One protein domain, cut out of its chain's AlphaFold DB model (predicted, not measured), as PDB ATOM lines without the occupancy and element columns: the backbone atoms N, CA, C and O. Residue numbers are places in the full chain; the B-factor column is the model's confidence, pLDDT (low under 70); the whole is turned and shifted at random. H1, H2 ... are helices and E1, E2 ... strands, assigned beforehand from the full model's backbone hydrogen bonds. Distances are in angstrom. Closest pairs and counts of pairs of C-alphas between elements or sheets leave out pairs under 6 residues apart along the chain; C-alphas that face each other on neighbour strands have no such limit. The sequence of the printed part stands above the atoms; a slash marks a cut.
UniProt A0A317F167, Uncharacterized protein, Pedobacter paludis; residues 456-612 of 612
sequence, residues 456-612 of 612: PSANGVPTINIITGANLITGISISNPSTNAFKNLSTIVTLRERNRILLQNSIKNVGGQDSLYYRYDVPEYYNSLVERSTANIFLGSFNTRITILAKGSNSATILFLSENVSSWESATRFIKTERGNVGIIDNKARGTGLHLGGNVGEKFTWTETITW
ATOM      1  N   PRO A 456     -46.209 -45.160  28.308       87.19
ATOM      2  CA  PRO A 456     -45.309 -46.264  28.013       87.19
ATOM      3  C   PRO A 456     -44.198 -45.806  27.065       87.19
ATOM      4  O   PRO A 456     -44.415 -44.980  26.179       87.19
ATOM      5  N   SER A 457     -43.001 -46.353  27.249       87.00
ATOM      6  CA  SER A 457     -41.876 -46.079  26.358       87.00
ATOM      7  C   SER A 457     -41.957 -46.965  25.118       87.00
ATOM      8  O   SER A 457     -42.098 -48.183  25.233       87.00
ATOM      9  N   ALA A 458     -41.844 -46.362  23.937       83.19
ATOM     10  CA  ALA A 458     -41.607 -47.060  22.681       83.19
ATOM     11  C   ALA A 458     -40.276 -46.560  22.113       83.19
ATOM     12  O   ALA A 458     -40.080 -45.358  21.954       83.19
ATOM     13  N   ASN A 459     -39.340 -47.477  21.854       81.38
ATOM     14  CA  ASN A 459     -37.985 -47.154  21.381       81.38
ATOM     15  C   ASN A 459     -37.260 -46.096  22.240       81.38
ATOM     16  O   ASN A 459     -36.543 -45.248  21.718       81.38
ATOM     17  N   GLY A 460     -37.460 -46.124  23.562       82.06
ATOM     18  CA  GLY A 460     -36.822 -45.185  24.489       82.06
ATOM     19  C   GLY A 460     -37.519 -43.826  24.620       82.06
ATOM     20  O   GLY A 460     -37.049 -42.996  25.392       82.06
ATOM     21  N   VAL A 461     -38.644 -43.599  23.929       85.50
ATOM     22  CA  VAL A 461     -39.409 -42.344  23.992       85.50
ATOM     23  C   VAL A 461     -40.798 -42.600  24.596       85.50
ATOM     24  O   VAL A 461     -41.527 -43.467  24.098       85.50
ATOM     25  N   PRO A 462     -41.219 -41.859  25.642       90.12
ATOM     26  CA  PRO A 462     -42.594 -41.904  26.137       90.12
ATOM     27  C   PRO A 462     -43.579 -41.625  24.999       90.12
ATOM     28  O   PRO A 462     -43.505 -40.570  24.379       90.12
ATOM     29  N   THR A 463     -44.468 -42.573  24.704       90.94
ATOM     30  CA  THR A 463     -45.295 -42.559  23.492       90.94
ATOM     31  C   THR A 463     -46.782 -42.645  23.813       90.94
ATOM     32  O   THR A 463     -47.238 -43.539  24.529       90.94
ATOM     33  N   ILE A 464     -47.552 -41.723  23.241       90.44
ATOM     34  CA  ILE A 464     -49.007 -41.659  23.345       90.44
ATOM     35  C   ILE A 464     -49.612 -42.412  22.160       90.44
ATOM     36  O   ILE A 464     -49.391 -42.065  20.999       90.44
ATOM     37  N   ASN A 465     -50.399 -43.447  22.461       88.75
ATOM     38  CA  ASN A 465     -51.098 -44.244  21.455       88.75
ATOM     39  C   ASN A 465     -52.514 -43.701  21.238       88.75
ATOM     40  O   ASN A 465     -53.389 -43.872  22.086       88.75
ATOM     41  N   ILE A 466     -52.732 -43.072  20.089       87.75
ATOM     42  CA  ILE A 466     -53.988 -42.446  19.678       87.75
ATOM     43  C   ILE A 466     -54.690 -43.407  18.717       87.75
ATOM     44  O   ILE A 466     -54.288 -43.572  17.562       87.75
ATOM     45  N   ILE A 467     -55.727 -44.080  19.219       79.62
ATOM     46  CA  ILE A 467     -56.447 -45.144  18.510       79.62
ATOM     47  C   ILE A 467     -57.894 -44.749  18.193       79.62
ATOM     48  O   ILE A 467     -58.519 -44.007  18.945       79.62
ATOM     49  N   THR A 468     -58.394 -45.269  17.068       66.62
ATOM     50  CA  THR A 468     -59.773 -45.221  16.532       66.62
ATOM     51  C   THR A 468     -60.830 -44.479  17.365       66.62
ATOM     52  O   THR A 468     -61.302 -44.968  18.389       66.62
ATOM     53  N   GLY A 469     -61.293 -43.354  16.811       60.84
ATOM     54  CA  GLY A 469     -62.469 -42.580  17.216       60.84
ATOM     55  C   GLY A 469     -62.932 -41.671  16.063       60.84
ATOM     56  O   GLY A 469     -62.179 -41.433  15.115       60.84
ATOM     57  N   ALA A 470     -64.171 -41.162  16.106       51.72
ATOM     58  CA  ALA A 470     -64.768 -40.403  14.992       51.72
ATOM     59  C   ALA A 470     -64.014 -39.092  14.643       51.72
ATOM     60  O   ALA A 470     -64.069 -38.650  13.493       51.72
ATOM     61  N   ASN A 471     -63.241 -38.540  15.591       56.56
ATOM     62  CA  ASN A 471     -62.553 -37.241  15.530       56.56
ATOM     63  C   ASN A 471     -61.092 -37.362  16.030       56.56
ATOM     64  O   ASN A 471     -60.795 -36.926  17.134       56.56
ATOM     65  N   LEU A 472     -60.209 -38.002  15.252       69.62
ATOM     66  CA  LEU A 472     -58.877 -38.519  15.640       69.62
ATOM     67  C   LEU A 472     -57.819 -37.473  16.111       69.62
ATOM     68  O   LEU A 472     -56.749 -37.373  15.536       69.62
ATOM     69  N   ILE A 473     -58.089 -36.709  17.165       79.06
ATOM     70  CA  ILE A 473     -57.491 -35.406  17.513       79.06
ATOM     71  C   ILE A 473     -57.930 -34.316  16.540       79.06
ATOM     72  O   ILE A 473     -57.610 -34.310  15.352       79.06
ATOM     73  N   THR A 474     -58.702 -33.375  17.078       76.38
ATOM     74  CA  THR A 474     -59.256 -32.234  16.350       76.38
ATOM     75  C   THR A 474     -59.209 -31.003  17.229       76.38
ATOM     76  O   THR A 474     -59.392 -31.104  18.439       76.38
ATOM     77  N   GLY A 475     -59.034 -29.841  16.600       67.12
ATOM     78  CA  GLY A 475     -59.124 -28.550  17.270       67.12
ATOM     79  C   GLY A 475     -57.986 -28.269  18.255       67.12
ATOM     80  O   GLY A 475     -57.417 -29.160  18.863       67.12
ATOM     81  N   ILE A 476     -57.594 -27.002  18.323       59.53
ATOM     82  CA  ILE A 476     -57.771 -26.087  19.471       59.53
ATOM     83  C   ILE A 476     -57.448 -24.641  19.012       59.53
ATOM     84  O   ILE A 476     -56.795 -23.835  19.676       59.53
ATOM     85  N   SER A 477     -57.976 -24.361  17.811       57.91
ATOM     86  CA  SER A 477     -57.863 -23.194  16.915       57.91
ATOM     87  C   SER A 477     -56.468 -22.908  16.303       57.91
ATOM     88  O   SER A 477     -55.444 -23.210  16.907       57.91
ATOM     89  N   ILE A 478     -56.400 -22.410  15.051       50.59
ATOM     90  CA  ILE A 478     -56.979 -21.093  14.682       50.59
ATOM     91  C   ILE A 478     -58.234 -21.002  13.787       50.59
ATOM     92  O   ILE A 478     -58.559 -19.886  13.405       50.59
ATOM     93  N   SER A 479     -58.994 -22.074  13.524       53.16
ATOM     94  CA  SER A 479     -60.491 -22.064  13.498       53.16
ATOM     95  C   SER A 479     -61.145 -22.967  12.436       53.16
ATOM     96  O   SER A 479     -61.892 -22.478  11.591       53.16
ATOM     97  N   ASN A 480     -60.935 -24.285  12.519       57.78
ATOM     98  CA  ASN A 480     -61.978 -25.282  12.228       57.78
ATOM     99  C   ASN A 480     -61.564 -26.659  12.803       57.78
ATOM    100  O   ASN A 480     -60.473 -27.138  12.482       57.78
ATOM    101  N   PRO A 481     -62.379 -27.327  13.642       60.25
ATOM    102  CA  PRO A 481     -62.122 -28.709  14.059       60.25
ATOM    103  C   PRO A 481     -61.993 -29.688  12.881       60.25
ATOM    104  O   PRO A 481     -61.237 -30.650  12.985       60.25
ATOM    105  N   SER A 482     -62.658 -29.430  11.746       63.97
ATOM    106  CA  SER A 482     -62.583 -30.297  10.565       63.97
ATOM    107  C   SER A 482     -61.261 -30.177   9.795       63.97
ATOM    108  O   SER A 482     -60.778 -31.195   9.304       63.97
ATOM    109  N   THR A 483     -60.633 -28.994   9.728       63.03
ATOM    110  CA  THR A 483     -59.303 -28.815   9.099       63.03
ATOM    111  C   THR A 483     -58.170 -29.325   9.980       63.03
ATOM    112  O   THR A 483     -57.107 -29.680   9.489       63.03
ATOM    113  N   ASN A 484     -58.408 -29.396  11.288       68.50
ATOM    114  CA  ASN A 484     -57.429 -29.846  12.267       68.50
ATOM    115  C   ASN A 484     -57.545 -31.336  12.592       68.50
ATOM    116  O   ASN A 484     -56.815 -31.814  13.447       68.50
ATOM    117  N   ALA A 485     -58.448 -32.089  11.966       81.88
ATOM    118  CA  ALA A 485     -58.450 -33.534  12.152       81.88
ATOM    119  C   ALA A 485     -57.191 -34.139  11.526       81.88
ATOM    120  O   ALA A 485     -56.950 -33.920  10.340       81.88
ATOM    121  N   PHE A 486     -56.434 -34.950  12.276       85.12
ATOM    122  CA  PHE A 486     -55.222 -35.593  11.743       85.12
ATOM    123  C   PHE A 486     -55.493 -36.336  10.421       85.12
ATOM    124  O   PHE A 486     -54.789 -36.174   9.427       85.12
ATOM    125  N   LYS A 487     -56.603 -37.080  10.362       83.94
ATOM    126  CA  LYS A 487     -57.026 -37.825   9.162       83.94
ATOM    127  C   LYS A 487     -57.410 -36.952   7.952       83.94
ATOM    128  O   LYS A 487     -57.577 -37.479   6.851       83.94
ATOM    129  N   ASN A 488     -57.576 -35.644   8.144       83.69
ATOM    130  CA  ASN A 488     -57.922 -34.686   7.092       83.69
ATOM    131  C   ASN A 488     -56.709 -33.890   6.590       83.69
ATOM    132  O   ASN A 488     -56.868 -33.064   5.695       83.69
ATOM    133  N   LEU A 489     -55.505 -34.140   7.119       82.69
ATOM    134  CA  LEU A 489     -54.286 -33.518   6.608       82.69
ATOM    135  C   LEU A 489     -54.075 -33.868   5.128       82.69
ATOM    136  O   LEU A 489     -54.344 -34.992   4.695       82.69
ATOM    137  N   SER A 490     -53.575 -32.913   4.343       79.25
ATOM    138  CA  SER A 490     -53.480 -33.014   2.875       79.25
ATOM    139  C   SER A 490     -52.691 -34.242   2.397       79.25
ATOM    140  O   SER A 490     -53.069 -34.893   1.419       79.25
ATOM    141  N   THR A 491     -51.644 -34.626   3.125       83.69
ATOM    142  CA  THR A 491     -50.864 -35.853   2.892       83.69
ATOM    143  C   THR A 491     -51.716 -37.109   3.050       83.69
ATOM    144  O   THR A 491     -51.662 -38.008   2.212       83.69
ATOM    145  N   ILE A 492     -52.562 -37.157   4.079       88.56
ATOM    146  CA  ILE A 492     -53.469 -38.281   4.328       88.56
ATOM    147  C   ILE A 492     -54.534 -38.359   3.237       88.56
ATOM    148  O   ILE A 492     -54.798 -39.437   2.709       88.56
ATOM    149  N   VAL A 493     -55.106 -37.213   2.852       88.62
ATOM    150  CA  VAL A 493     -56.075 -37.121   1.751       88.62
ATOM    151  C   VAL A 493     -55.461 -37.617   0.440       88.62
ATOM    152  O   VAL A 493     -56.068 -38.430  -0.253       88.62
ATOM    153  N   THR A 494     -54.227 -37.209   0.140       89.62
ATOM    154  CA  THR A 494     -53.489 -37.660  -1.051       89.62
ATOM    155  C   THR A 494     -53.245 -39.168  -1.020       89.62
ATOM    156  O   THR A 494     -53.444 -39.854  -2.022       89.62
ATOM    157  N   LEU A 495     -52.822 -39.704   0.128       92.06
ATOM    158  CA  LEU A 495     -52.547 -41.130   0.290       92.06
ATOM    159  C   LEU A 495     -53.821 -41.974   0.144       92.06
ATOM    160  O   LEU A 495     -53.794 -43.020  -0.510       92.06
ATOM    161  N   ARG A 496     -54.938 -41.489   0.702       92.31
ATOM    162  CA  ARG A 496     -56.277 -42.075   0.564       92.31
ATOM    163  C   ARG A 496     -56.699 -42.142  -0.901       92.31
ATOM    164  O   ARG A 496     -57.024 -43.221  -1.390       92.31
ATOM    165  N   GLU A 497     -56.641 -41.018  -1.608       93.62
ATOM    166  CA  GLU A 497     -57.094 -40.919  -2.998       93.62
ATOM    167  C   GLU A 497     -56.227 -41.742  -3.956       93.62
ATOM    168  O   GLU A 497     -56.740 -42.492  -4.788       93.62
ATOM    169  N   ARG A 498     -54.901 -41.706  -3.773       93.19
ATOM    170  CA  ARG A 498     -53.975 -42.566  -4.522       93.19
ATOM    171  C   ARG A 498     -54.353 -44.039  -4.379       93.19
ATOM    172  O   ARG A 498     -54.401 -44.764  -5.370       93.19
ATOM    173  N   ASN A 499     -54.627 -44.491  -3.157       93.81
ATOM    174  CA  ASN A 499     -54.947 -45.895  -2.917       93.81
ATOM    175  C   ASN A 499     -56.345 -46.278  -3.389       93.81
ATOM    176  O   ASN A 499     -56.504 -47.392  -3.878       93.81
ATOM    177  N   ARG A 500     -57.313 -45.356  -3.360       93.94
ATOM    178  CA  ARG A 500     -58.612 -45.541  -4.017       93.94
ATOM    179  C   ARG A 500     -58.438 -45.898  -5.498       93.94
ATOM    180  O   ARG A 500     -58.963 -46.914  -5.939       93.94
ATOM    181  N   ILE A 501     -57.635 -45.126  -6.236       93.31
ATOM    182  CA  ILE A 501     -57.365 -45.354  -7.668       93.31
ATOM    183  C   ILE A 501     -56.634 -46.686  -7.901       93.31
ATOM    184  O   ILE A 501     -56.997 -47.455  -8.793       93.31
ATOM    185  N   LEU A 502     -55.613 -46.997  -7.093       92.69
ATOM    186  CA  LEU A 502     -54.861 -48.254  -7.217       92.69
ATOM    187  C   LEU A 502     -55.725 -49.490  -6.923       92.69
ATOM    188  O   LEU A 502     -55.525 -50.541  -7.533       92.69
ATOM    189  N   LEU A 503     -56.679 -49.380  -5.999       92.56
ATOM    190  CA  LEU A 503     -57.625 -50.448  -5.685       92.56
ATOM    191  C   LEU A 503     -58.680 -50.616  -6.781       92.56
ATOM    192  O   LEU A 503     -58.925 -51.749  -7.198       92.56
ATOM    193  N   GLN A 504     -59.232 -49.505  -7.286       91.88
ATOM    194  CA  GLN A 504     -60.195 -49.480  -8.391       91.88
ATOM    195  C   GLN A 504     -59.634 -50.154  -9.648       91.88
ATOM    196  O   GLN A 504     -60.304 -50.972 -10.272       91.88
ATOM    197  N   ASN A 505     -58.367 -49.889  -9.965       90.56
ATOM    198  CA  ASN A 505     -57.679 -50.489 -11.109       90.56
ATOM    199  C   ASN A 505     -57.099 -51.886 -10.819       90.56
ATOM    200  O   ASN A 505     -56.348 -52.421 -11.628       90.56
ATOM    201  N   SER A 506     -57.410 -52.482  -9.661       85.75
ATOM    202  CA  SER A 506     -56.910 -53.797  -9.225       85.75
ATOM    203  C   SER A 506     -55.381 -53.943  -9.185       85.75
ATOM    204  O   SER A 506     -54.861 -55.054  -9.213       85.75
ATOM    205  N   ILE A 507     -54.664 -52.827  -9.034       88.31
ATOM    206  CA  ILE A 507     -53.204 -52.789  -8.872       88.31
ATOM    207  C   ILE A 507     -52.814 -53.171  -7.435       88.31
ATOM    208  O   ILE A 507     -51.779 -53.796  -7.216       88.31
ATOM    209  N   LYS A 508     -53.650 -52.829  -6.443       87.31
ATOM    210  CA  LYS A 508     -53.471 -53.231  -5.037       87.31
ATOM    211  C   LYS A 508     -54.515 -54.245  -4.568       87.31
ATOM    212  O   LYS A 508     -55.670 -54.238  -5.004       87.31
ATOM    213  N   ASN A 509     -54.087 -55.096  -3.634       90.31
ATOM    214  CA  ASN A 509     -54.872 -56.159  -3.005       90.31
ATOM    215  C   ASN A 509     -54.620 -56.207  -1.488       90.31
ATOM    216  O   ASN A 509     -53.821 -55.430  -0.960       90.31
ATOM    217  N   VAL A 510     -55.324 -57.109  -0.796       94.25
ATOM    218  CA  VAL A 510     -55.163 -57.362   0.646       94.25
ATOM    219  C   VAL A 510     -53.690 -57.619   0.986       94.25
ATOM    220  O   VAL A 510     -52.993 -58.315   0.251       94.25
ATOM    221  N   GLY A 511     -53.212 -57.014   2.076       93.06
ATOM    222  CA  GLY A 511     -51.806 -57.026   2.489       93.06
ATOM    223  C   GLY A 511     -50.928 -55.981   1.791       93.06
ATOM    224  O   GLY A 511     -49.814 -55.730   2.243       93.06
ATOM    225  N   GLY A 512     -51.421 -55.330   0.732       93.62
ATOM    226  CA  GLY A 512     -50.708 -54.252   0.052       93.62
ATOM    227  C   GLY A 512     -50.422 -53.074   0.983       93.62
ATOM    228  O   GLY A 512     -51.260 -52.708   1.811       93.62
ATOM    229  N   GLN A 513     -49.246 -52.468   0.822       95.19
ATOM    230  CA  GLN A 513     -48.792 -51.337   1.629       95.19
ATOM    231  C   GLN A 513     -48.559 -50.086   0.774       95.19
ATOM    232  O   GLN A 513     -48.409 -50.146  -0.449       95.19
ATOM    233  N   ASP A 514     -48.579 -48.926   1.416       94.31
ATOM    234  CA  ASP A 514     -48.140 -47.651   0.848       94.31
ATOM    235  C   ASP A 514     -47.606 -46.756   1.956       94.31
ATOM    236  O   ASP A 514     -47.908 -46.966   3.132       94.31
ATOM    237  N   SER A 515     -46.886 -45.711   1.573       94.19
ATOM    238  CA  SER A 515     -46.522 -44.658   2.507       94.19
ATOM    239  C   SER A 515     -46.382 -43.310   1.822       94.19
ATOM    240  O   SER A 515     -46.111 -43.225   0.623       94.19
ATOM    241  N   LEU A 516     -46.561 -42.250   2.599       92.75
ATOM    242  CA  LEU A 516     -46.286 -40.897   2.158       92.75
ATOM    243  C   LEU A 516     -45.679 -40.092   3.303       92.75
ATOM    244  O   LEU A 516     -46.230 -40.032   4.404       92.75
ATOM    245  N   TYR A 517     -44.549 -39.461   3.001       89.25
ATOM    246  CA  TYR A 517     -43.859 -38.559   3.907       89.25
ATOM    247  C   TYR A 517     -44.354 -37.127   3.698       89.25
ATOM    248  O   TYR A 517     -44.349 -36.624   2.573       89.25
ATOM    249  N   TYR A 518     -44.768 -36.479   4.781       85.88
ATOM    250  CA  TYR A 518     -45.025 -35.049   4.828       85.88
ATOM    251  C   TYR A 518     -43.778 -34.341   5.342       85.88
ATOM    252  O   TYR A 518     -43.316 -34.618   6.450       85.88
ATOM    253  N   ARG A 519     -43.239 -33.427   4.538       83.75
ATOM    254  CA  ARG A 519     -42.118 -32.580   4.928       83.75
ATOM    255  C   ARG A 519     -42.662 -31.218   5.320       83.75
ATOM    256  O   ARG A 519     -43.302 -30.573   4.505       83.75
ATOM    257  N   TYR A 520     -42.366 -30.777   6.532       77.56
ATOM    258  CA  TYR A 520     -42.690 -29.432   6.973       77.56
ATOM    259  C   TYR A 520     -41.472 -28.526   6.808       77.56
ATOM    260  O   TYR A 520     -40.500 -28.611   7.561       77.56
ATOM    261  N   ASP A 521     -41.526 -27.666   5.801       72.44
ATOM    262  CA  ASP A 521     -40.527 -26.654   5.488       72.44
ATOM    263  C   ASP A 521     -41.115 -25.231   5.595       72.44
ATOM    264  O   ASP A 521     -42.169 -25.006   6.193       72.44
ATOM    265  N   VAL A 522     -40.392 -24.232   5.086       66.38
ATOM    266  CA  VAL A 522     -40.808 -22.824   5.165       66.38
ATOM    267  C   VAL A 522     -42.108 -22.552   4.383       66.38
ATOM    268  O   VAL A 522     -42.995 -21.905   4.944       66.38
ATOM    269  N   PRO A 523     -42.272 -23.012   3.127       70.44
ATOM    270  CA  PRO A 523     -43.568 -22.984   2.447       70.44
ATOM    271  C   PRO A 523     -44.696 -23.614   3.272       70.44
ATOM    272  O   PRO A 523     -45.744 -22.988   3.454       70.44
ATOM    273  N   GLU A 524     -44.457 -24.790   3.849       72.06
ATOM    274  CA  GLU A 524     -45.482 -25.537   4.580       72.06
ATOM    275  C   GLU A 524     -45.872 -24.826   5.879       72.06
ATOM    276  O   GLU A 524     -47.042 -24.840   6.270       72.06
ATOM    277  N   TYR A 525     -44.933 -24.096   6.487       73.69
ATOM    278  CA  TYR A 525     -45.216 -23.173   7.577       73.69
ATOM    279  C   TYR A 525     -46.237 -22.106   7.190       73.69
ATOM    280  O   TYR A 525     -47.288 -21.997   7.827       73.69
ATOM    281  N   TYR A 526     -45.987 -21.349   6.121       69.69
ATOM    282  CA  TYR A 526     -46.920 -20.308   5.690       69.69
ATOM    283  C   TYR A 526     -48.265 -20.889   5.245       69.69
ATOM    284  O   TYR A 526     -49.307 -20.337   5.603       69.69
ATOM    285  N   ASN A 527     -48.257 -22.032   4.554       68.00
ATOM    286  CA  ASN A 527     -49.476 -22.750   4.184       68.00
ATOM    287  C   ASN A 527     -50.279 -23.141   5.429       68.00
ATOM    288  O   ASN A 527     -51.474 -22.877   5.493       68.00
ATOM    289  N   SER A 528     -49.626 -23.660   6.470       70.44
ATOM    290  CA  SER A 528     -50.301 -24.039   7.714       70.44
ATOM    291  C   SER A 528     -50.901 -22.849   8.477       70.44
ATOM    292  O   SER A 528     -51.942 -23.004   9.118       70.44
ATOM    293  N   LEU A 529     -50.321 -21.646   8.361       70.56
ATOM    294  CA  LEU A 529     -50.917 -20.414   8.889       70.56
ATOM    295  C   LEU A 529     -52.154 -19.983   8.089       70.56
ATOM    296  O   LEU A 529     -53.147 -19.561   8.684       70.56
ATOM    297  N   VAL A 530     -52.105 -20.098   6.757       68.06
ATOM    298  CA  VAL A 530     -53.229 -19.782   5.857       68.06
ATOM    299  C   VAL A 530     -54.383 -20.767   6.062       68.06
ATOM    300  O   VAL A 530     -55.518 -20.350   6.282       68.06
ATOM    301  N   GLU A 531     -54.084 -22.065   6.076       66.69
ATOM    302  CA  GLU A 531     -55.026 -23.165   6.329       66.69
ATOM    303  C   GLU A 531     -55.499 -23.222   7.788       66.69
ATOM    304  O   GLU A 531     -56.475 -23.904   8.115       66.69
ATOM    305  N   ARG A 532     -54.801 -22.508   8.681       71.19
ATOM    306  CA  ARG A 532     -55.016 -22.525  10.133       71.19
ATOM    307  C   ARG A 532     -54.951 -23.953  10.701       71.19
ATOM    308  O   ARG A 532     -55.773 -24.339  11.542       71.19
ATOM    309  N   SER A 533     -53.979 -24.728  10.210       76.25
ATOM    310  CA  SER A 533     -53.728 -26.127  10.569       76.25
ATOM    311  C   SER A 533     -52.709 -26.218  11.701       76.25
ATOM    312  O   SER A 533     -51.499 -26.299  11.499       76.25
ATOM    313  N   THR A 534     -53.227 -26.233  12.922       77.62
ATOM    314  CA  THR A 534     -52.467 -26.461  14.151       77.62
ATOM    315  C   THR A 534     -51.771 -27.819  14.138       77.62
ATOM    316  O   THR A 534     -50.641 -27.929  14.602       77.62
ATOM    317  N   ALA A 535     -52.419 -28.828  13.553       80.88
ATOM    318  CA  ALA A 535     -51.874 -30.168  13.376       80.88
ATOM    319  C   ALA A 535     -50.555 -30.160  12.583       80.88
ATOM    320  O   ALA A 535     -49.571 -30.734  13.037       80.88
ATOM    321  N   ASN A 536     -50.506 -29.458  11.441       80.50
ATOM    322  CA  ASN A 536     -49.285 -29.366  10.631       80.50
ATOM    323  C   ASN A 536     -48.168 -28.623  11.379       80.50
ATOM    324  O   ASN A 536     -47.027 -29.076  11.379       80.50
ATOM    325  N   ILE A 537     -48.502 -27.510  12.046       78.75
ATOM    326  CA  ILE A 537     -47.532 -26.711  12.816       78.75
ATOM    327  C   ILE A 537     -46.924 -27.546  13.948       78.75
ATOM    328  O   ILE A 537     -45.705 -27.561  14.123       78.75
ATOM    329  N   PHE A 538     -47.777 -28.248  14.698       82.12
ATOM    330  CA  PHE A 538     -47.367 -29.033  15.855       82.12
ATOM    331  C   PHE A 538     -46.597 -30.294  15.465       82.12
ATOM    332  O   PHE A 538     -45.533 -30.551  16.009       82.12
ATOM    333  N   LEU A 539     -47.089 -31.083  14.515       82.12
ATOM    334  CA  LEU A 539     -46.424 -32.335  14.157       82.12
ATOM    335  C   LEU A 539     -45.126 -32.104  13.391       82.12
ATOM    336  O   LEU A 539     -44.194 -32.892  13.506       82.12
ATOM    337  N   GLY A 540     -45.053 -31.032  12.601       81.69
ATOM    338  CA  GLY A 540     -43.945 -30.859  11.683       81.69
ATOM    339  C   GLY A 540     -43.946 -31.909  10.589       81.69
ATOM    340  O   GLY A 540     -44.963 -32.143   9.939       81.69
ATOM    341  N   SER A 541     -42.784 -32.517  10.363       84.12
ATOM    342  CA  SER A 541     -42.620 -33.554   9.350       84.12
ATOM    343  C   SER A 541     -42.973 -34.922   9.927       84.12
ATOM    344  O   SER A 541     -42.450 -35.301  10.969       84.12
ATOM    345  N   PHE A 542     -43.795 -35.701   9.230       87.38
ATOM    346  CA  PHE A 542     -44.216 -37.027   9.686       87.38
ATOM    347  C   PHE A 542     -44.393 -37.994   8.513       87.38
ATOM    348  O   PHE A 542     -44.589 -37.589   7.367       87.38
ATOM    349  N   ASN A 543     -44.337 -39.297   8.795       90.25
ATOM    350  CA  ASN A 543     -44.600 -40.338   7.804       90.25
ATOM    351  C   ASN A 543     -45.896 -41.069   8.134       90.25
ATOM    352  O   ASN A 543     -46.067 -41.539   9.259       90.25
ATOM    353  N   THR A 544     -46.757 -41.252   7.137       93.25
ATOM    354  CA  THR A 544     -47.929 -42.113   7.273       93.25
ATOM    355  C   THR A 544     -47.822 -43.312   6.350       93.25
ATOM    356  O   THR A 544     -47.505 -43.191   5.169       93.25
ATOM    357  N   ARG A 545     -48.129 -44.483   6.900       95.38
ATOM    358  CA  ARG A 545     -48.175 -45.766   6.209       95.38
ATOM    359  C   ARG A 545     -49.598 -46.288   6.190       95.38
ATOM    360  O   ARG A 545     -50.373 -46.016   7.108       95.38
ATOM    361  N   ILE A 546     -49.917 -47.076   5.174       95.75
ATOM    362  CA  ILE A 546     -51.172 -47.814   5.125       95.75
ATOM    363  C   ILE A 546     -50.966 -49.296   4.843       95.75
ATOM    364  O   ILE A 546     -49.989 -49.684   4.202       95.75
ATOM    365  N   THR A 547     -51.948 -50.092   5.258       96.94
ATOM    366  CA  THR A 547     -52.073 -51.513   4.925       96.94
ATOM    367  C   THR A 547     -53.514 -51.817   4.523       96.94
ATOM    368  O   THR A 547     -54.451 -51.464   5.243       96.94
ATOM    369  N   ILE A 548     -53.713 -52.497   3.393       96.62
ATOM    370  CA  ILE A 548     -55.041 -52.959   2.965       96.62
ATOM    371  C   ILE A 548     -55.430 -54.190   3.790       96.62
ATOM    372  O   ILE A 548     -54.825 -55.251   3.637       96.62
ATOM    373  N   LEU A 549     -56.440 -54.063   4.652       96.19
ATOM    374  CA  LEU A 549     -56.896 -55.152   5.523       96.19
ATOM    375  C   LEU A 549     -57.912 -56.064   4.832       96.19
ATOM    376  O   LEU A 549     -57.887 -57.275   5.019       96.19
ATOM    377  N   ALA A 550     -58.814 -55.481   4.044       95.31
ATOM    378  CA  ALA A 550     -59.861 -56.204   3.331       95.31
ATOM    379  C   ALA A 550     -60.210 -55.486   2.025       95.31
ATOM    380  O   ALA A 550     -60.100 -54.263   1.946       95.31
ATOM    381  N   LYS A 551     -60.652 -56.240   1.014       93.56
ATOM    382  CA  LYS A 551     -61.091 -55.728  -0.291       93.56
ATOM    383  C   LYS A 551     -62.371 -56.453  -0.717       93.56
ATOM    384  O   LYS A 551     -62.384 -57.678  -0.789       93.56
ATOM    385  N   GLY A 552     -63.425 -55.687  -0.968       90.06
ATOM    386  CA  GLY A 552     -64.642 -56.112  -1.652       90.06
ATOM    387  C   GLY A 552     -64.606 -55.727  -3.133       90.06
ATOM    388  O   GLY A 552     -63.573 -55.312  -3.657       90.06
ATOM    389  N   SER A 553     -65.746 -55.844  -3.812       87.81
ATOM    390  CA  SER A 553     -65.879 -55.465  -5.227       87.81
ATOM    391  C   SER A 553     -65.631 -53.969  -5.452       87.81
ATOM    392  O   SER A 553     -64.818 -53.601  -6.296       87.81
ATOM    393  N   ASN A 554     -66.278 -53.122  -4.647       92.25
ATOM    394  CA  ASN A 554     -66.271 -51.660  -4.799       92.25
ATOM    395  C   ASN A 554     -65.827 -50.944  -3.512       92.25
ATOM    396  O   ASN A 554     -66.171 -49.786  -3.267       92.25
ATOM    397  N   SER A 555     -65.137 -51.657  -2.620       95.06
ATOM    398  CA  SER A 555     -64.694 -51.102  -1.344       95.06
ATOM    399  C   SER A 555     -63.462 -51.802  -0.785       95.06
ATOM    400  O   SER A 555     -63.171 -52.949  -1.119       95.06
ATOM    401  N   ALA A 556     -62.730 -51.125   0.096       95.56
ATOM    402  CA  ALA A 556     -61.669 -51.720   0.900       95.56
ATOM    403  C   ALA A 556     -61.606 -51.097   2.289       95.56
ATOM    404  O   ALA A 556     -61.804 -49.893   2.449       95.56
ATOM    405  N   THR A 557     -61.238 -51.918   3.268       95.31
ATOM    406  CA  THR A 557     -60.864 -51.462   4.608       95.31
ATOM    407  C   THR A 557     -59.357 -51.262   4.651       95.31
ATOM    408  O   THR A 557     -58.591 -52.197   4.402       95.31
ATOM    409  N   ILE A 558     -58.928 -50.051   4.989       94.56
ATOM    410  CA  ILE A 558     -57.524 -49.647   5.043       94.56
ATOM    411  C   ILE A 558     -57.161 -49.273   6.476       94.56
ATOM    412  O   ILE A 558     -57.869 -48.497   7.115       94.56
ATOM    413  N   LEU A 559     -56.049 -49.813   6.967       94.50
ATOM    414  CA  LEU A 559     -55.397 -49.379   8.197       94.50
ATOM    415  C   LEU A 559     -54.417 -48.258   7.877       94.50
ATOM    416  O   LEU A 559     -53.558 -48.443   7.021       94.50
ATOM    417  N   PHE A 560     -54.503 -47.152   8.601       93.81
ATOM    418  CA  PHE A 560     -53.526 -46.074   8.599       93.81
ATOM    419  C   PHE A 560     -52.714 -46.108   9.893       93.81
ATOM    420  O   PHE A 560     -53.261 -46.305  10.981       93.81
ATOM    421  N   LEU A 561     -51.409 -45.881   9.764       93.31
ATOM    422  CA  LEU A 561     -50.464 -45.741  10.864       93.31
ATOM    423  C   LEU A 561     -49.561 -44.534  10.603       93.31
ATOM    424  O   LEU A 561     -48.846 -44.507   9.603       93.31
ATOM    425  N   SER A 562     -49.556 -43.570  11.517       91.50
ATOM    426  CA  SER A 562     -48.600 -42.464  11.516       91.50
ATOM    427  C   SER A 562     -47.869 -42.402  12.844       91.50
ATOM    428  O   SER A 562     -48.495 -42.480  13.899       91.50
ATOM    429  N   GLU A 563     -46.554 -42.240  12.783       88.75
ATOM    430  CA  GLU A 563     -45.695 -42.100  13.957       88.75
ATOM    431  C   GLU A 563     -44.929 -40.781  13.845       88.75
ATOM    432  O   GLU A 563     -44.397 -40.454  12.780       88.75
ATOM    433  N   ASN A 564     -44.917 -40.017  14.932       86.88
ATOM    434  CA  ASN A 564     -44.211 -38.748  15.050       86.88
ATOM    435  C   ASN A 564     -43.515 -38.660  16.413       86.88
ATOM    436  O   ASN A 564     -43.935 -39.308  17.369       86.88
ATOM    437  N   VAL A 565     -42.457 -37.856  16.507       86.31
ATOM    438  CA  VAL A 565     -41.882 -37.448  17.793       86.31
ATOM    439  C   VAL A 565     -41.907 -35.932  17.838       86.31
ATOM    440  O   VAL A 565     -41.145 -35.272  17.131       86.31
ATOM    441  N   SER A 566     -42.775 -35.386  18.684       77.38
ATOM    442  CA  SER A 566     -42.810 -33.950  18.936       77.38
ATOM    443  C   SER A 566     -41.490 -33.513  19.564       77.38
ATOM    444  O   SER A 566     -41.077 -34.033  20.604       77.38
ATOM    445  N   SER A 567     -40.814 -32.583  18.888       67.75
ATOM    446  CA  SER A 567     -39.442 -32.144  19.178       67.75
ATOM    447  C   SER A 567     -39.305 -30.622  19.059       67.75
ATOM    448  O   SER A 567     -40.267 -29.922  18.743       67.75
ATOM    449  N   TRP A 568     -38.102 -30.081  19.268       63.00
ATOM    450  CA  TRP A 568     -37.811 -28.652  19.042       63.00
ATOM    451  C   TRP A 568     -38.303 -28.122  17.697       63.00
ATOM    452  O   TRP A 568     -38.779 -26.990  17.611       63.00
ATOM    453  N   GLU A 569     -38.229 -28.936  16.645       65.88
ATOM    454  CA  GLU A 569     -38.704 -28.531  15.330       65.88
ATOM    455  C   GLU A 569     -40.177 -28.108  15.389       65.88
ATOM    456  O   GLU A 569     -40.532 -27.047  14.882       65.88
ATOM    457  N   SER A 570     -41.014 -28.870  16.095       65.62
ATOM    458  CA  SER A 570     -42.419 -28.554  16.386       65.62
ATOM    459  C   SER A 570     -42.590 -27.253  17.174       65.62
ATOM    460  O   SER A 570     -43.529 -26.492  16.944       65.62
ATOM    461  N   ALA A 571     -41.653 -26.964  18.076       64.62
ATOM    462  CA  ALA A 571     -41.687 -25.819  18.977       64.62
ATOM    463  C   ALA A 571     -41.352 -24.481  18.296       64.62
ATOM    464  O   ALA A 571     -41.968 -23.463  18.603       64.62
ATOM    465  N   THR A 572     -40.408 -24.471  17.347       57.59
ATOM    466  CA  THR A 572     -39.959 -23.271  16.590       57.59
ATOM    467  C   THR A 572     -41.038 -22.557  15.791       57.59
ATOM    468  O   THR A 572     -40.833 -21.441  15.322       57.59
ATOM    469  N   ARG A 573     -42.206 -23.175  15.641       70.00
ATOM    470  CA  ARG A 573     -43.215 -22.773  14.661       70.00
ATOM    471  C   ARG A 573     -44.389 -22.005  15.280       70.00
ATOM    472  O   ARG A 573     -45.259 -21.540  14.555       70.00
ATOM    473  N   PHE A 574     -44.427 -21.819  16.599       72.94
ATOM    474  CA  PHE A 574     -45.528 -21.100  17.263       72.94
ATOM    475  C   PHE A 574     -45.211 -19.652  17.642       72.94
ATOM    476  O   PHE A 574     -46.141 -18.875  17.867       72.94
ATOM    477  N   ILE A 575     -43.932 -19.272  17.712       72.44
ATOM    478  CA  ILE A 575     -43.508 -17.944  18.169       72.44
ATOM    479  C   ILE A 575     -42.677 -17.261  17.089       72.44
ATOM    480  O   ILE A 575     -41.724 -17.823  16.556       72.44
ATOM    481  N   LYS A 576     -43.041 -16.010  16.803       68.94
ATOM    482  CA  LYS A 576     -42.300 -15.112  15.925       68.94
ATOM    483  C   LYS A 576     -41.903 -13.865  16.706       68.94
ATOM    484  O   LYS A 576     -42.773 -13.203  17.269       68.94
ATOM    485  N   THR A 577     -40.616 -13.551  16.698       61.75
ATOM    486  CA  THR A 577     -40.035 -12.315  17.234       61.75
ATOM    487  C   THR A 577     -39.661 -11.375  16.093       61.75
ATOM    488  O   THR A 577     -39.803 -11.706  14.910       61.75
ATOM    489  N   GLU A 578     -39.141 -10.193  16.430       57.62
ATOM    490  CA  GLU A 578     -38.576  -9.264  15.442       57.62
ATOM    491  C   GLU A 578     -37.397  -9.869  14.658       57.62
ATOM    492  O   GLU A 578     -37.137  -9.456  13.530       57.62
ATOM    493  N   ARG A 579     -36.724 -10.886  15.219       53.28
ATOM    494  CA  ARG A 579     -35.583 -11.593  14.609       53.28
ATOM    495  C   ARG A 579     -35.983 -12.826  13.792       53.28
ATOM    496  O   ARG A 579     -35.124 -13.442  13.169       53.28
ATOM    497  N   GLY A 580     -37.269 -13.176  13.762       62.72
ATOM    498  CA  GLY A 580     -37.789 -14.324  13.023       62.72
ATOM    499  C   GLY A 580     -38.475 -15.349  13.918       62.72
ATOM    500  O   GLY A 580     -38.956 -15.031  15.000       62.72
ATOM    501  N   ASN A 581     -38.583 -16.582  13.434       68.25
ATOM    502  CA  ASN A 581     -39.189 -17.664  14.203       68.25
ATOM    503  C   ASN A 581     -38.220 -18.122  15.297       68.25
ATOM    504  O   ASN A 581     -37.048 -18.373  15.013       68.25
ATOM    505  N   VAL A 582     -38.716 -18.242  16.526       70.62
ATOM    506  CA  VAL A 582     -37.937 -18.720  17.675       70.62
ATOM    507  C   VAL A 582     -38.615 -19.946  18.262       70.62
ATOM    508  O   VAL A 582     -39.845 -20.041  18.290       70.62
ATOM    509  N   GLY A 583     -37.824 -20.909  18.723       74.31
ATOM    510  CA  GLY A 583     -38.372 -22.059  19.429       74.31
ATOM    511  C   GLY A 583     -38.688 -21.778  20.877       74.31
ATOM    512  O   GLY A 583     -38.113 -20.900  21.515       74.31
ATOM    513  N   ILE A 584     -39.690 -22.514  21.355       82.44
ATOM    514  CA  ILE A 584     -40.253 -22.345  22.689       82.44
ATOM    515  C   ILE A 584     -39.232 -22.823  23.728       82.44
ATOM    516  O   ILE A 584     -38.818 -22.031  24.571       82.44
ATOM    517  N   ILE A 585     -38.827 -24.097  23.636       86.00
ATOM    518  CA  ILE A 585     -37.899 -24.805  24.535       86.00
ATOM    519  C   ILE A 585     -37.066 -25.800  23.725       86.00
ATOM    520  O   ILE A 585     -37.667 -26.564  22.970       86.00
ATOM    521  N   ASP A 586     -35.744 -25.814  23.905       80.50
ATOM    522  CA  ASP A 586     -34.805 -26.654  23.150       80.50
ATOM    523  C   ASP A 586     -35.112 -28.159  23.214       80.50
ATOM    524  O   ASP A 586     -35.753 -28.665  24.136       80.50
ATOM    525  N   ASN A 587     -34.621 -28.898  22.212       79.12
ATOM    526  CA  ASN A 587     -34.872 -30.332  22.098       79.12
ATOM    527  C   ASN A 587     -34.203 -31.091  23.241       79.12
ATOM    528  O   ASN A 587     -32.983 -31.014  23.396       79.12
ATOM    529  N   LYS A 588     -34.963 -31.910  23.969       86.06
ATOM    530  CA  LYS A 588     -34.388 -32.762  25.011       86.06
ATOM    531  C   LYS A 588     -35.209 -34.006  25.300       86.06
ATOM    532  O   LYS A 588     -36.420 -34.075  25.074       86.06
ATOM    533  N   ALA A 589     -34.526 -35.000  25.857       87.94
ATOM    534  CA  ALA A 589     -35.191 -36.155  26.428       87.94
ATOM    535  C   ALA A 589     -36.083 -35.706  27.591       87.94
ATOM    536  O   ALA A 589     -35.695 -34.886  28.428       87.94
ATOM    537  N   ARG A 590     -37.290 -36.258  27.643       87.62
ATOM    538  CA  ARG A 590     -38.239 -35.962  28.709       87.62
ATOM    539  C   ARG A 590     -37.659 -36.326  30.080       87.62
ATOM    540  O   ARG A 590     -37.073 -37.395  30.223       87.62
ATOM    541  N   GLY A 591     -37.833 -35.448  31.071       86.56
ATOM    542  CA  GLY A 591     -37.284 -35.628  32.422       86.56
ATOM    543  C   GLY A 591     -35.818 -35.213  32.591       86.56
ATOM    544  O   GLY A 591     -35.238 -35.455  33.644       86.56
ATOM    545  N   THR A 592     -35.206 -34.591  31.579       88.25
ATOM    546  CA  THR A 592     -33.858 -34.003  31.685       88.25
ATOM    547  C   THR A 592     -33.935 -32.479  31.760       88.25
ATOM    548  O   THR A 592     -34.797 -31.879  31.118       88.25
ATOM    549  N   GLY A 593     -33.052 -31.836  32.529       90.12
ATOM    550  CA  GLY A 593     -33.031 -30.376  32.672       90.12
ATOM    551  C   GLY A 593     -34.298 -29.811  33.328       90.12
ATOM    552  O   GLY A 593     -34.878 -30.422  34.225       90.12
ATOM    553  N   LEU A 594     -34.730 -28.629  32.883       91.81
ATOM    554  CA  LEU A 594     -35.993 -28.029  33.322       91.81
ATOM    555  C   LEU A 594     -37.184 -28.884  32.873       91.81
ATOM    556  O   LEU A 594     -37.214 -29.341  31.734       91.81
ATOM    557  N   HIS A 595     -38.201 -29.054  33.716       92.75
ATOM    558  CA  HIS A 595     -39.427 -29.808  33.411       92.75
ATOM    559  C   HIS A 595     -40.381 -29.067  32.443       92.75
ATOM    560  O   HIS A 595     -41.573 -28.900  32.707       92.75
ATOM    561  N   LEU A 596     -39.846 -28.600  31.316       91.25
ATOM    562  CA  LEU A 596     -40.539 -27.968  30.196       91.25
ATOM    563  C   LEU A 596     -40.012 -28.577  28.890       91.25
ATOM    564  O   LEU A 596     -38.810 -28.762  28.788       91.25
ATOM    565  N   GLY A 597     -40.856 -28.853  27.893       85.81
ATOM    566  CA  GLY A 597     -40.433 -29.182  26.517       85.81
ATOM    567  C   GLY A 597     -39.648 -30.490  26.349       85.81
ATOM    568  O   GLY A 597     -38.531 -30.479  25.844       85.81
ATOM    569  N   GLY A 598     -40.221 -31.620  26.765       84.62
ATOM    570  CA  GLY A 598     -39.610 -32.949  26.633       84.62
ATOM    571  C   GLY A 598     -40.214 -33.781  25.505       84.62
ATOM    572  O   GLY A 598     -41.432 -33.793  25.327       84.62
ATOM    573  N   ASN A 599     -39.376 -34.527  24.781       86.56
ATOM    574  CA  ASN A 599     -39.817 -35.329  23.635       86.56
ATOM    575  C   ASN A 599     -40.914 -36.334  23.998       86.56
ATOM    576  O   ASN A 599     -40.783 -37.112  24.950       86.56
ATOM    577  N   VAL A 600     -41.976 -36.341  23.192       88.06
ATOM    578  CA  VAL A 600     -43.085 -37.292  23.295       88.06
ATOM    579  C   VAL A 600     -43.350 -37.906  21.926       88.06
ATOM    580  O   VAL A 600     -43.438 -37.205  20.918       88.06
ATOM    581  N   GLY A 601     -43.418 -39.231  21.891       89.69
ATOM    582  CA  GLY A 601     -43.826 -39.980  20.714       89.69
ATOM    583  C   GLY A 601     -45.341 -39.949  20.568       89.69
ATOM    584  O   GLY A 601     -46.079 -40.028  21.551       89.69
ATOM    585  N   GLU A 602     -45.820 -39.884  19.338       89.75
ATOM    586  CA  GLU A 602     -47.234 -39.907  18.995       89.75
ATOM    587  C   GLU A 602     -47.464 -40.988  17.955       89.75
ATOM    588  O   GLU A 602     -46.838 -40.995  16.893       89.75
ATOM    589  N   LYS A 603     -48.382 -41.902  18.254       90.69
ATOM    590  CA  LYS A 603     -48.759 -42.979  17.346       90.69
ATOM    591  C   LYS A 603     -50.238 -42.888  17.026       90.69
ATOM    592  O   LYS A 603     -51.076 -43.238  17.852       90.69
ATOM    593  N   PHE A 604     -50.551 -42.460  15.812       91.19
ATOM    594  CA  PHE A 604     -51.909 -42.356  15.292       91.19
ATOM    595  C   PHE A 604     -52.250 -43.622  14.517       91.19
ATOM    596  O   PHE A 604     -51.594 -43.940  13.526       91.19
ATOM    597  N   THR A 605     -53.278 -44.347  14.953       90.56
ATOM    598  CA  THR A 605     -53.747 -45.563  14.278       90.56
ATOM    599  C   THR A 605     -55.255 -45.523  14.089       90.56
ATOM    600  O   THR A 605     -56.011 -45.391  15.054       90.56
ATOM    601  N   TRP A 606     -55.715 -45.661  12.846       91.88
ATOM    602  CA  TRP A 606     -57.144 -45.718  12.545       91.88
ATOM    603  C   TRP A 606     -57.438 -46.529  11.289       91.88
ATOM    604  O   TRP A 606     -56.563 -46.758  10.458       91.88
ATOM    605  N   THR A 607     -58.684 -46.971  11.156       91.81
ATOM    606  CA  THR A 607     -59.170 -47.663   9.964       91.81
ATOM    607  C   THR A 607     -60.185 -46.805   9.223       91.81
ATOM    608  O   THR A 607     -60.957 -46.061   9.830       91.81
ATOM    609  N   GLU A 608     -60.188 -46.909   7.898       91.00
ATOM    610  CA  GLU A 608     -61.191 -46.290   7.036       91.00
ATOM    611  C   GLU A 608     -61.693 -47.290   6.001       91.00
ATOM    612  O   GLU A 608     -60.934 -48.132   5.518       91.00
ATOM    613  N   THR A 609     -62.962 -47.155   5.627       92.38
ATOM    614  CA  THR A 609     -63.516 -47.840   4.461       92.38
ATOM    615  C   THR A 609     -63.506 -46.872   3.288       92.38
ATOM    616  O   THR A 609     -64.176 -45.842   3.330       92.38
ATOM    617  N   ILE A 610     -62.754 -47.203   2.242       90.56
ATOM    618  CA  ILE A 610     -62.757 -46.470   0.975       90.56
ATOM    619  C   ILE A 610     -63.687 -47.193   0.006       90.56
ATOM    620  O   ILE A 610     -63.610 -48.413  -0.114       90.56
ATOM    621  N   THR A 611     -64.532 -46.447  -0.702       91.00
ATOM    622  CA  THR A 611     -65.409 -46.947  -1.771       91.00
ATOM    623  C   THR A 611     -65.034 -46.317  -3.112       91.00
ATOM    624  O   THR A 611     -64.552 -45.180  -3.130       91.00
ATOM    625  N   TRP A 612     -65.251 -47.021  -4.226       88.19
ATOM    626  CA  TRP A 612     -64.983 -46.519  -5.583       88.19
ATOM    627  C   TRP A 612     -65.956 -47.057  -6.627       88.19
ATOM    628  O   TRP A 612     -66.535 -48.144  -6.403       88.19
TER     629      TRP A 612
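Overview. This is residues 456 to 612 of the 612 residues of an uncharacterized protein of Pedobacter paludis (UniProt A0A317F167). A twisted sheet of five strands curls round one long helix, H1, while the short helices H2 and H3 lie past the first-residue end of H1. Past the end of E4 comes the short helix H4, and beyond it a small two-stranded hairpin, E5 and E6, makes one tip of the longest axis; the turn between E3 and E4 makes the other. The printed part has 157 residues with four named helices and seven named strands, in the order E1 H1 E2 H2 H3 E3 E4 H4 E5 E6 E7. The large sheet has the order E1 E7 E4 E3 E2 and is mixed, and the class is mixed, helices and strands. The whole is compact, with a radius of gyration of the C-alphas of 17.3 A, yet elongated in outline, spanning 56 by 35 by 24 A.

Arrangement. E1, residues 461 to 467, is an edge strand of the large sheet and the parallel neighbour of E7, residues 600 to 611, at 24 degrees; N 464 and O 601 are 2.8 A apart, within hydrogen-bond range. E7 is antiparallel to E4, residues 555 to 566, at 165 degrees, with N 560 and O 606 at 2.8 A. E4 and E3, residues 542 to 551, form an antiparallel hairpin at 159 degrees, with N 545 and O 561 at 2.8 A. E3 is antiparallel to the other edge strand, E2, residues 513 to 518, at 155 degrees, with N 518 and O 542 at 2.8 A. H1, residues 490 to 504, is on this sheet, which curls round it, in two layers, a sheet with a helix on one face. The closest C-alphas of H1 and E2 are those of Thr 491 and Tyr 518, 6.2 A apart; those of H1 and E7 are Arg 500 and Ile 610, at 6.6 A. H1 touches no helix. H2, residues 522 to 531, is not on the sheet. H3, residues 534 to 539, only grazes the sheet with its residues 536 to 539. H2 and H3 form a helical hairpin and touch, the closest C-alphas being those of Ser 528 and Asn 536 at 6.2 A; they run opposite ways at a shallow tilt of 33 degrees, only just short of steep. H3 also touches H4, residues 568 to 571, with the C-alphas of Phe 538 and Ser 570 closest at 5.0 A. E5, residues 575 to 577, and E6, residues 580 to 582, form an antiparallel hairpin at 134 degrees, with N 577 and O 580 at 2.8 A. In H1, H2 and H3 every O i to N i+4 pair is within hydrogen-bond range, and H4 is too short for such a pair.

Along the chain. E1 begins at C-alpha 461, (-39.409, -42.344, 23.992), and is 18.1 A long. H1 begins at C-alpha 490, (-53.480, -33.014, 2.875), and is 21.1 A long. E2 measures 17.0 A and H2 14.3 A; H3 is shorter. E3 is 27.1 A long and E4 34.4 A, followed by the short H4, E5 and E6. E7, 34.9 A long, ends at C-alpha 611, (-65.409, -46.947, -1.771).

Size, cuts and confidence. The C-alphas farthest apart, those of Ser 553 and Glu 578, are 57.5 A apart. The printed part has no cut and ends at Trp 612, the chain's last residue. Two links are long: residues 468 to 489 between E1 and H1, and residues 583 to 599 between E6 and E7. The mean pLDDT of the printed part is 81.9, and 32 residues are under 70, among them 475 to 484 and 576 to 581.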